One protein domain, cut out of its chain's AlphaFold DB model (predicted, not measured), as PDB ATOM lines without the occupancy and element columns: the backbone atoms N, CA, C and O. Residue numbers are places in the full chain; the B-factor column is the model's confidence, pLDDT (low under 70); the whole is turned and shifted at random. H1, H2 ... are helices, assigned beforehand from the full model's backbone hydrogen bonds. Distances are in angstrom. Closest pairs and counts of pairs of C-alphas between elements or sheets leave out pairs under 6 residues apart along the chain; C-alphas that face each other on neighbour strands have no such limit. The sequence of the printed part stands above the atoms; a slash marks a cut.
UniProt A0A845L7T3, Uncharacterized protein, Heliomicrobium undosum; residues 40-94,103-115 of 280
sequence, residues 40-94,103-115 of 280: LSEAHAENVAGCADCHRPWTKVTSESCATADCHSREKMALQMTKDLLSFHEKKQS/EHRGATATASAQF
ATOM      1  N   LEU A  40     -33.291  41.784 -15.095       84.00
ATOM      2  CA  LEU A  40     -33.522  42.691 -16.215       84.00
ATOM      3  C   LEU A  40     -32.198  43.122 -16.867       84.00
ATOM      4  O   LEU A  40     -31.133  43.055 -16.245       84.00
ATOM      5  N   SER A  41     -32.293  43.570 -18.115       83.94
ATOM      6  CA  SER A  41     -31.260  44.305 -18.835       83.94
ATOM      7  C   SER A  41     -30.868  45.568 -18.075       83.94
ATOM      8  O   SER A  41     -31.677  46.134 -17.339       83.94
ATOM      9  N   GLU A  42     -29.636  46.038 -18.277       83.25
ATOM     10  CA  GLU A  42     -29.130  47.270 -17.650       83.25
ATOM     11  C   GLU A  42     -30.079  48.454 -17.884       83.25
ATOM     12  O   GLU A  42     -30.460  49.161 -16.955       83.25
ATOM     13  N   ALA A  43     -30.541  48.595 -19.129       80.25
ATOM     14  CA  ALA A  43     -31.401  49.688 -19.556       80.25
ATOM     15  C   ALA A  43     -32.751  49.711 -18.825       80.25
ATOM     16  O   ALA A  43     -33.262  50.790 -18.535       80.25
ATOM     17  N   HIS A  44     -33.340  48.553 -18.525       85.81
ATOM     18  CA  HIS A  44     -34.606  48.497 -17.797       85.81
ATOM     19  C   HIS A  44     -34.416  48.430 -16.285       85.81
ATOM     20  O   HIS A  44     -35.242  48.983 -15.571       85.81
ATOM     21  N   ALA A  45     -33.325  47.849 -15.782       83.56
ATOM     22  CA  ALA A  45     -33.059  47.742 -14.347       83.56
ATOM     23  C   ALA A  45     -33.032  49.101 -13.624       83.56
ATOM     24  O   ALA A  45     -33.422  49.175 -12.461       83.56
ATOM     25  N   GLU A  46     -32.597  50.165 -14.304       82.19
ATOM     26  CA  GLU A  46     -32.525  51.518 -13.733       82.19
ATOM     27  C   GLU A  46     -33.779  52.368 -13.989       82.19
ATOM     28  O   GLU A  46     -33.998  53.363 -13.300       82.19
ATOM     29  N   ASN A  47     -34.598  51.994 -14.978       82.12
ATOM     30  CA  ASN A  47     -35.666  52.848 -15.510       82.12
ATOM     31  C   ASN A  47     -37.083  52.306 -15.277       82.12
ATOM     32  O   ASN A  47     -38.048  53.025 -15.537       82.12
ATOM     33  N   VAL A  48     -37.230  51.072 -14.787       84.81
ATOM     34  CA  VAL A  48     -38.527  50.509 -14.381       84.81
ATOM     35  C   VAL A  48     -38.655  50.510 -12.861       84.81
ATOM     36  O   VAL A  48     -37.696  50.228 -12.143       84.81
ATOM     37  N   ALA A  49     -39.840  50.849 -12.358       83.44
ATOM     38  CA  ALA A  49     -40.083  50.995 -10.927       83.44
ATOM     39  C   ALA A  49     -40.454  49.659 -10.267       83.44
ATOM     40  O   ALA A  49     -40.180  49.458  -9.083       83.44
ATOM     41  N   GLY A  50     -41.054  48.732 -11.019       82.56
ATOM     42  CA  GLY A  50     -41.355  47.397 -10.514       82.56
ATOM     43  C   GLY A  50     -41.869  46.420 -11.566       82.56
ATOM     44  O   GLY A  50     -42.218  46.784 -12.685       82.56
ATOM     45  N   CYS A  51     -41.967  45.144 -11.181       83.44
ATOM     46  CA  CYS A  51     -42.398  44.048 -12.057       83.44
ATOM     47  C   CYS A  51     -43.771  44.313 -12.708       83.44
ATOM     48  O   CYS A  51     -44.009  43.923 -13.853       83.44
ATOM     49  N   ALA A  52     -44.662  44.997 -11.982       84.62
ATOM     50  CA  ALA A  52     -46.025  45.305 -12.407       84.62
ATOM     51  C   ALA A  52     -46.119  46.334 -13.552       84.62
ATOM     52  O   ALA A  52     -47.185  46.473 -14.152       84.62
ATOM     53  N   ASP A  53     -45.019  47.018 -13.884       85.44
ATOM     54  CA  ASP A  53     -44.968  47.950 -15.016       85.44
ATOM     55  C   ASP A  53     -45.114  47.209 -16.354       85.44
ATOM     56  O   ASP A  53     -45.639  47.753 -17.326       85.44
ATOM     57  N   CYS A  54     -44.702  45.936 -16.398       84.94
ATOM     58  CA  CYS A  54     -44.830  45.083 -17.580       84.94
ATOM     59  C   CYS A  54     -45.728  43.863 -17.340       84.94
ATOM     60  O   CYS A  54     -46.475  43.458 -18.237       84.94
ATOM     61  N   HIS A  55     -45.678  43.283 -16.137       86.12
ATOM     62  CA  HIS A  55     -46.442  42.095 -15.778       86.12
ATOM     63  C   HIS A  55     -47.785  42.446 -15.149       86.12
ATOM     64  O   HIS A  55     -47.897  43.295 -14.271       86.12
ATOM     65  N   ARG A  56     -48.811  41.689 -15.525       82.31
ATOM     66  CA  ARG A  56     -50.084  41.662 -14.810       82.31
ATOM     67  C   ARG A  56     -50.348  40.242 -14.313       82.31
ATOM     68  O   ARG A  56     -50.051  39.292 -15.047       82.31
ATOM     69  N   PRO A  57     -50.898  40.071 -13.098       78.81
ATOM     70  CA  PRO A  57     -51.203  38.749 -12.567       78.81
ATOM     71  C   PRO A  57     -52.040  37.925 -13.549       78.81
ATOM     72  O   PRO A  57     -53.026  38.418 -14.096       78.81
ATOM     73  N   TRP A  58     -51.652  36.661 -13.746       75.19
ATOM     74  CA  TRP A  58     -52.383  35.669 -14.555       75.19
ATOM     75  C   TRP A  58     -52.473  35.960 -16.060       75.19
ATOM     76  O   TRP A  58     -53.170  35.246 -16.780       75.19
ATOM     77  N   THR A  59     -51.753  36.965 -16.560       82.56
ATOM     78  CA  THR A  59     -51.709  37.300 -17.989       82.56
ATOM     79  C   THR A  59     -50.279  37.301 -18.510       82.56
ATOM     80  O   THR A  59     -49.353  37.676 -17.792       82.56
ATOM     81  N   LYS A  60     -50.098  36.906 -19.774       82.69
ATOM     82  CA  LYS A  60     -48.812  37.081 -20.457       82.69
ATOM     83  C   LYS A  60     -48.519  38.571 -20.660       82.69
ATOM     84  O   LYS A  60     -49.450  39.360 -20.815       82.69
ATOM     85  N   VAL A  61     -47.238  38.928 -20.695       85.69
ATOM     86  CA  VAL A  61     -46.803  40.258 -21.140       85.69
ATOM     87  C   VAL A  61     -47.211  40.430 -22.603       85.69
ATOM     88  O   VAL A  61     -47.140  39.481 -23.388       85.69
ATOM     89  N   THR A  62     -47.692  41.620 -22.946       87.75
ATOM     90  CA  THR A  62     -48.084  41.981 -24.309       87.75
ATOM     91  C   THR A  62     -47.326  43.231 -24.747       87.75
ATOM     92  O   THR A  62     -46.834  43.992 -23.910       87.75
ATOM     93  N   SER A  63     -47.231  43.455 -26.056       86.00
ATOM     94  CA  SER A  63     -46.527  44.605 -26.638       86.00
ATOM     95  C   SER A  63     -47.044  45.955 -26.140       86.00
ATOM     96  O   SER A  63     -46.279  46.912 -26.034       86.00
ATOM     97  N   GLU A  64     -48.327  46.050 -25.784       86.00
ATOM     98  CA  GLU A  64     -48.932  47.273 -25.254       86.00
ATOM     99  C   GLU A  64     -48.319  47.700 -23.916       86.00
ATOM    100  O   GLU A  64     -48.256  48.896 -23.637       86.00
ATOM    101  N   SER A  65     -47.830  46.751 -23.108       86.69
ATOM    102  CA  SER A  65     -47.102  47.066 -21.872       86.69
ATOM    103  C   SER A  65     -45.785  47.798 -22.153       86.69
ATOM    104  O   SER A  65     -45.333  48.589 -21.331       86.69
ATOM    105  N   CYS A  66     -45.171  47.564 -23.316       86.31
ATOM    106  CA  CYS A  66     -43.922  48.208 -23.722       86.31
ATOM    107  C   CYS A  66     -44.178  49.555 -24.417       86.31
ATOM    108  O   CYS A  66     -43.444  50.519 -24.201       86.31
ATOM    109  N   ALA A  67     -45.234  49.629 -25.232       86.50
ATOM    110  CA  ALA A  67     -45.542  50.760 -26.111       86.50
ATOM    111  C   ALA A  67     -46.282  51.930 -25.427       86.50
ATOM    112  O   ALA A  67     -46.986  52.706 -26.081       86.50
ATOM    113  N   THR A  68     -46.155  52.067 -24.106       87.56
ATOM    114  CA  THR A  68     -46.778  53.161 -23.352       87.56
ATOM    115  C   THR A  68     -46.138  54.510 -23.700       87.56
ATOM    116  O   THR A  68     -45.019  54.584 -24.210       87.56
ATOM    117  N   ALA A  69     -46.847  55.607 -23.413       84.69
ATOM    118  CA  ALA A  69     -46.353  56.963 -23.680       84.69
ATOM    119  C   ALA A  69     -45.013  57.258 -22.974       84.69
ATOM    120  O   ALA A  69     -44.163  57.973 -23.514       84.69
ATOM    121  N   ASP A  70     -44.818  56.668 -21.794       84.12
ATOM    122  CA  ASP A  70     -43.662  56.913 -20.939       84.12
ATOM    123  C   ASP A  70     -42.467  56.001 -21.248       84.12
ATOM    124  O   ASP A  70     -41.335  56.422 -21.010       84.12
ATOM    125  N   CYS A  71     -42.679  54.840 -21.874       86.88
ATOM    126  CA  CYS A  71     -41.618  53.897 -22.238       86.88
ATOM    127  C   CYS A  71     -41.298  53.961 -23.745       86.88
ATOM    128  O   CYS A  71     -40.618  54.889 -24.191       86.88
ATOM    129  N   HIS A  72     -41.800  53.017 -24.551       86.69
ATOM    130  CA  HIS A  72     -41.511  52.914 -25.988       86.69
ATOM    131  C   HIS A  72     -42.660  53.433 -26.857       86.69
ATOM    132  O   HIS A  72     -43.229  52.712 -27.677       86.69
ATOM    133  N   SER A  73     -43.006  54.711 -26.712       86.38
ATOM    134  CA  SER A  73     -43.957  55.346 -27.627       86.38
ATOM    135  C   SER A  73     -43.369  55.454 -29.040       86.38
ATOM    136  O   SER A  73     -42.150  55.535 -29.210       86.38
ATOM    137  N   ARG A  74     -44.222  55.510 -30.074       79.75
ATOM    138  CA  ARG A  74     -43.765  55.687 -31.469       79.75
ATOM    139  C   ARG A  74     -42.848  56.902 -31.626       79.75
ATOM    140  O   ARG A  74     -41.862  56.836 -32.349       79.75
ATOM    141  N   GLU A  75     -43.167  57.991 -30.933       84.62
ATOM    142  CA  GLU A  75     -42.374  59.219 -30.949       84.62
ATOM    143  C   GLU A  75     -41.015  59.022 -30.268       84.62
ATOM    144  O   GLU A  75     -39.989  59.340 -30.862       84.62
ATOM    145  N   LYS A  76     -40.977  58.414 -29.071       84.94
ATOM    146  CA  LYS A  76     -39.714  58.138 -28.365       84.94
ATOM    147  C   LYS A  76     -38.823  57.161 -29.129       84.94
ATOM    148  O   LYS A  76     -37.623  57.401 -29.239       84.94
ATOM    149  N   MET A  77     -39.399  56.108 -29.706       81.12
ATOM    150  CA  MET A  77     -38.667  55.168 -30.558       81.12
ATOM    151  C   MET A  77     -38.075  55.878 -31.780       81.12
ATOM    152  O   MET A  77     -36.885  55.741 -32.052       81.12
ATOM    153  N   ALA A  78     -38.852  56.725 -32.461       82.38
ATOM    154  CA  ALA A  78     -38.364  57.484 -33.614       82.38
ATOM    155  C   ALA A  78     -37.194  58.430 -33.281       82.38
ATOM    156  O   ALA A  78     -36.373  58.700 -34.155       82.38
ATOM    157  N   LEU A  79     -37.080  58.902 -32.034       83.62
ATOM    158  CA  LEU A  79     -35.958  59.733 -31.576       83.62
ATOM    159  C   LEU A  79     -34.675  58.935 -31.302       83.62
ATOM    160  O   LEU A  79     -33.586  59.504 -31.339       83.62
ATOM    161  N   GLN A  80     -34.790  57.640 -31.005       78.25
ATOM    162  CA  GLN A  80     -33.663  56.789 -30.603       78.25
ATOM    163  C   GLN A  80     -33.109  55.927 -31.745       78.25
ATOM    164  O   GLN A  80     -32.118  55.219 -31.566       78.25
ATOM    165  N   MET A  81     -33.729  55.975 -32.925       77.25
ATOM    166  CA  MET A  81     -33.439  55.070 -34.035       77.25
ATOM    167  C   MET A  81     -32.887  55.817 -35.245       77.25
ATOM    168  O   MET A  81     -33.219  56.971 -35.509       77.25
ATOM    169  N   THR A  82     -32.067  55.128 -36.037       82.69
ATOM    170  CA  THR A  82     -31.710  55.620 -37.370       82.69
ATOM    171  C   THR A  82     -32.932  55.566 -38.289       82.69
ATOM    172  O   THR A  82     -33.852  54.772 -38.083       82.69
ATOM    173  N   LYS A  83     -32.936  56.380 -39.349       80.62
ATOM    174  CA  LYS A  83     -34.028  56.410 -40.336       80.62
ATOM    175  C   LYS A  83     -34.318  55.029 -40.943       80.62
ATOM    176  O   LYS A  83     -35.481  54.676 -41.142       80.62
ATOM    177  N   ASP A  84     -33.274  54.249 -41.206       78.25
ATOM    178  CA  ASP A  84     -33.404  52.906 -41.779       78.25
ATOM    179  C   ASP A  84     -34.003  51.920 -40.768       78.25
ATOM    180  O   ASP A  84     -34.886  51.136 -41.113       78.25
ATOM    181  N   LEU A  85     -33.595  52.008 -39.496       77.56
ATOM    182  CA  LEU A  85     -34.131  51.166 -38.428       77.56
ATOM    183  C   LEU A  85     -35.591  51.518 -38.097       77.56
ATOM    184  O   LEU A  85     -36.400  50.619 -37.863       77.56
ATOM    185  N   LEU A  86     -35.950  52.804 -38.132       79.38
ATOM    186  CA  LEU A  86     -37.340  53.247 -38.006       79.38
ATOM    187  C   LEU A  86     -38.184  52.707 -39.167       79.38
ATOM    188  O   LEU A  86     -39.240  52.125 -38.940       79.38
ATOM    189  N   SER A  87     -37.680  52.804 -40.401       80.00
ATOM    190  CA  SER A  87     -38.360  52.257 -41.583       80.00
ATOM    191  C   SER A  87     -38.572  50.742 -41.476       80.00
ATOM    192  O   SER A  87     -39.593  50.231 -41.930       80.00
ATOM    193  N   PHE A  88     -37.634  50.010 -40.866       78.31
ATOM    194  CA  PHE A  88     -37.802  48.584 -40.583       78.31
ATOM    195  C   PHE A  88     -38.969  48.321 -39.620       78.31
ATOM    196  O   PHE A  88     -39.804  47.470 -39.919       78.31
ATOM    197  N   HIS A  89     -39.078  49.077 -38.525       80.00
ATOM    198  CA  HIS A  89     -40.173  48.931 -37.555       80.00
ATOM    199  C   HIS A  89     -41.530  49.370 -38.123       80.00
ATOM    200  O   HIS A  89     -42.557  48.817 -37.753       80.00
ATOM    201  N   GLU A  90     -41.551  50.317 -39.063       77.81
ATOM    202  CA  GLU A  90     -42.779  50.700 -39.769       77.81
ATOM    203  C   GLU A  90     -43.213  49.659 -40.813       77.81
ATOM    204  O   GLU A  90     -44.408  49.454 -41.028       77.81
ATOM    205  N   LYS A  91     -42.255  48.990 -41.470       76.44
ATOM    206  CA  LYS A  91     -42.532  47.964 -42.489       76.44
ATOM    207  C   LYS A  91     -42.839  46.588 -41.900       76.44
ATOM    208  O   LYS A  91     -43.605  45.835 -42.501       76.44
ATOM    209  N   LYS A  92     -42.230  46.219 -40.771       68.50
ATOM    210  CA  LYS A  92     -42.465  44.931 -40.108       68.50
ATOM    211  C   LYS A  92     -43.520  45.088 -39.019       68.50
ATOM    212  O   LYS A  92     -43.222  45.465 -37.897       68.50
ATOM    213  N   GLN A  93     -44.757  44.737 -39.373       59.53
ATOM    214  CA  GLN A  93     -45.896  44.610 -38.457       59.53
ATOM    215  C   GLN A  93     -45.784  43.315 -37.636       59.53
ATOM    216  O   GLN A  93     -46.567  42.388 -37.822       59.53
ATOM    217  N   SER A  94     -44.766  43.191 -36.780       64.38
ATOM    218  CA  SER A  94     -44.867  42.203 -35.704       64.38
ATOM    219  C   SER A  94     -45.653  42.846 -34.570       64.38
ATOM    220  O   SER A  94     -45.168  43.785 -33.943       64.38
ATOM    221  N   GLU A 103     -36.588  40.504 -22.928       80.50
ATOM    222  CA  GLU A 103     -36.117  40.965 -21.621       80.50
ATOM    223  C   GLU A 103     -35.774  39.762 -20.707       80.50
ATOM    224  O   GLU A 103     -35.925  38.610 -21.113       80.50
ATOM    225  N   HIS A 104     -35.267  40.015 -19.499       85.12
ATOM    226  CA  HIS A 104     -34.694  39.061 -18.540       85.12
ATOM    227  C   HIS A 104     -33.391  38.398 -18.994       85.12
ATOM    228  O   HIS A 104     -33.100  37.245 -18.678       85.12
ATOM    229  N   ARG A 105     -32.575  39.132 -19.753       77.25
ATOM    230  CA  ARG A 105     -31.293  38.626 -20.275       77.25
ATOM    231  C   ARG A 105     -30.100  38.938 -19.362       77.25
ATOM    232  O   ARG A 105     -28.976  38.563 -19.686       77.25
ATOM    233  N   GLY A 106     -30.352  39.563 -18.213       74.50
ATOM    234  CA  GLY A 106     -29.354  39.926 -17.215       74.50
ATOM    235  C   GLY A 106     -28.768  41.322 -17.408       74.50
ATOM    236  O   GLY A 106     -28.818  41.886 -18.494       74.50
ATOM    237  N   ALA A 107     -28.152  41.854 -16.351       67.50
ATOM    238  CA  ALA A 107     -27.634  43.224 -16.310       67.50
ATOM    239  C   ALA A 107     -26.504  43.505 -17.317       67.50
ATOM    240  O   ALA A 107     -26.175  44.652 -17.557       67.50
ATOM    241  N   THR A 108     -25.896  42.480 -17.916       64.06
ATOM    242  CA  THR A 108     -24.905  42.648 -18.992       64.06
ATOM    243  C   THR A 108     -25.530  42.597 -20.383       64.06
ATOM    244  O   THR A 108     -24.838  42.802 -21.380       64.06
ATOM    245  N   ALA A 109     -26.817  42.258 -20.480       64.06
ATOM    246  CA  ALA A 109     -27.536  42.330 -21.730       64.06
ATOM    247  C   ALA A 109     -27.856  43.793 -22.000       64.06
ATOM    248  O   ALA A 109     -28.704  44.401 -21.348       64.06
ATOM    249  N   THR A 110     -27.185  44.354 -22.993       57.81
ATOM    250  CA  THR A 110     -27.689  45.557 -23.631       57.81
ATOM    251  C   THR A 110     -28.970  45.167 -24.364       57.81
ATOM    252  O   THR A 110     -29.023  44.118 -25.015       57.81
ATOM    253  N   ALA A 111     -30.023  45.983 -24.247       56.47
ATOM    254  CA  ALA A 111     -31.123  45.957 -25.204       56.47
ATOM    255  C   ALA A 111     -30.479  46.289 -26.549       56.47
ATOM    256  O   ALA A 111     -30.170  47.445 -26.834       56.47
ATOM    257  N   SER A 112     -30.064  45.252 -27.270       54.00
ATOM    258  CA  SER A 112     -29.027  45.417 -28.263       54.00
ATOM    259  C   SER A 112     -29.575  46.321 -29.360       54.00
ATOM    260  O   SER A 112     -30.520  45.976 -30.065       54.00
ATOM    261  N   ALA A 113     -28.932  47.477 -29.542       52.56
ATOM    262  CA  ALA A 113     -29.109  48.333 -30.717       52.56
ATOM    263  C   ALA A 113     -28.779  47.587 -32.032       52.56
ATOM    264  O   ALA A 113     -28.889  48.142 -33.123       52.56
ATOM    265  N   GLN A 114     -28.343  46.329 -31.922       57.88
ATOM    266  CA  GLN A 114     -28.032  45.400 -32.986       57.88
ATOM    267  C   GLN A 114     -28.908  44.154 -32.835       57.88
ATOM    268  O   GLN A 114     -29.009  43.555 -31.762       57.88
ATOM    269  N   PHE A 115     -29.559  43.780 -33.930       69.75
ATOM    270  CA  PHE A 115     -30.364  42.572 -34.012       69.75
ATOM    271  C   PHE A 115     -29.456  41.335 -33.994       69.75
ATOM    272  O   PHE A 115     -28.501  41.257 -34.764       69.75
TER     273      PHE A 115
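AT A GLANCE: This is residues 40 to 94 and 103 to 115 of the 280 residues of an uncharacterized protein of Heliomicrobium undosum (UniProt A0A845L7T3). Little regular structure is here: a chain mostly of loops, with H4 and H3 side by side at one end, running opposite ways, and the loop of residues 46 to 62 reaching the other end. H1 and H2 are single short turns set apart between loops. The printed part has 68 residues, with four named helices in the order H1, H2, H3, H4, 24 residues together, and no named strand; the class is all helix. It is only just compact, close to loose, with a radius of gyration of the C-alphas of 13.1 A and spans of 35 by 26 by 19 A.

IN THESE COORDINATES: Find C-alpha 83 at (-34.028, 56.410, -40.336); from there H4 runs 12.2 A to residue 91. H3, residues 74 to 80, is 10.2 A long. H2 is residues 63 to 66, and H1, residues 42 to 45, begins at (-29.130, 47.270, -17.650).

HOW THE PARTS SIT: H4 and H3 are close but not clearly touching, the closest C-alphas, Leu 86 and Ala 78, being 6.2 A apart, at a shallow tilt of 29 degrees. H1 and H2 are apart. In H3 and H4 every O i to N i+4 pair is within hydrogen-bond range; H1 and H2 are too short for one.

THE WHOLE: C-alphas 58 and 83 are the farthest apart, 37.8 A. Residues 95 to 102 are not printed, a gap of 16.6 A between C-alphas 94 and 103. The link from H1 to H2 is long. Model confidence is under 70 at residues 92 to 94 and 107 to 115.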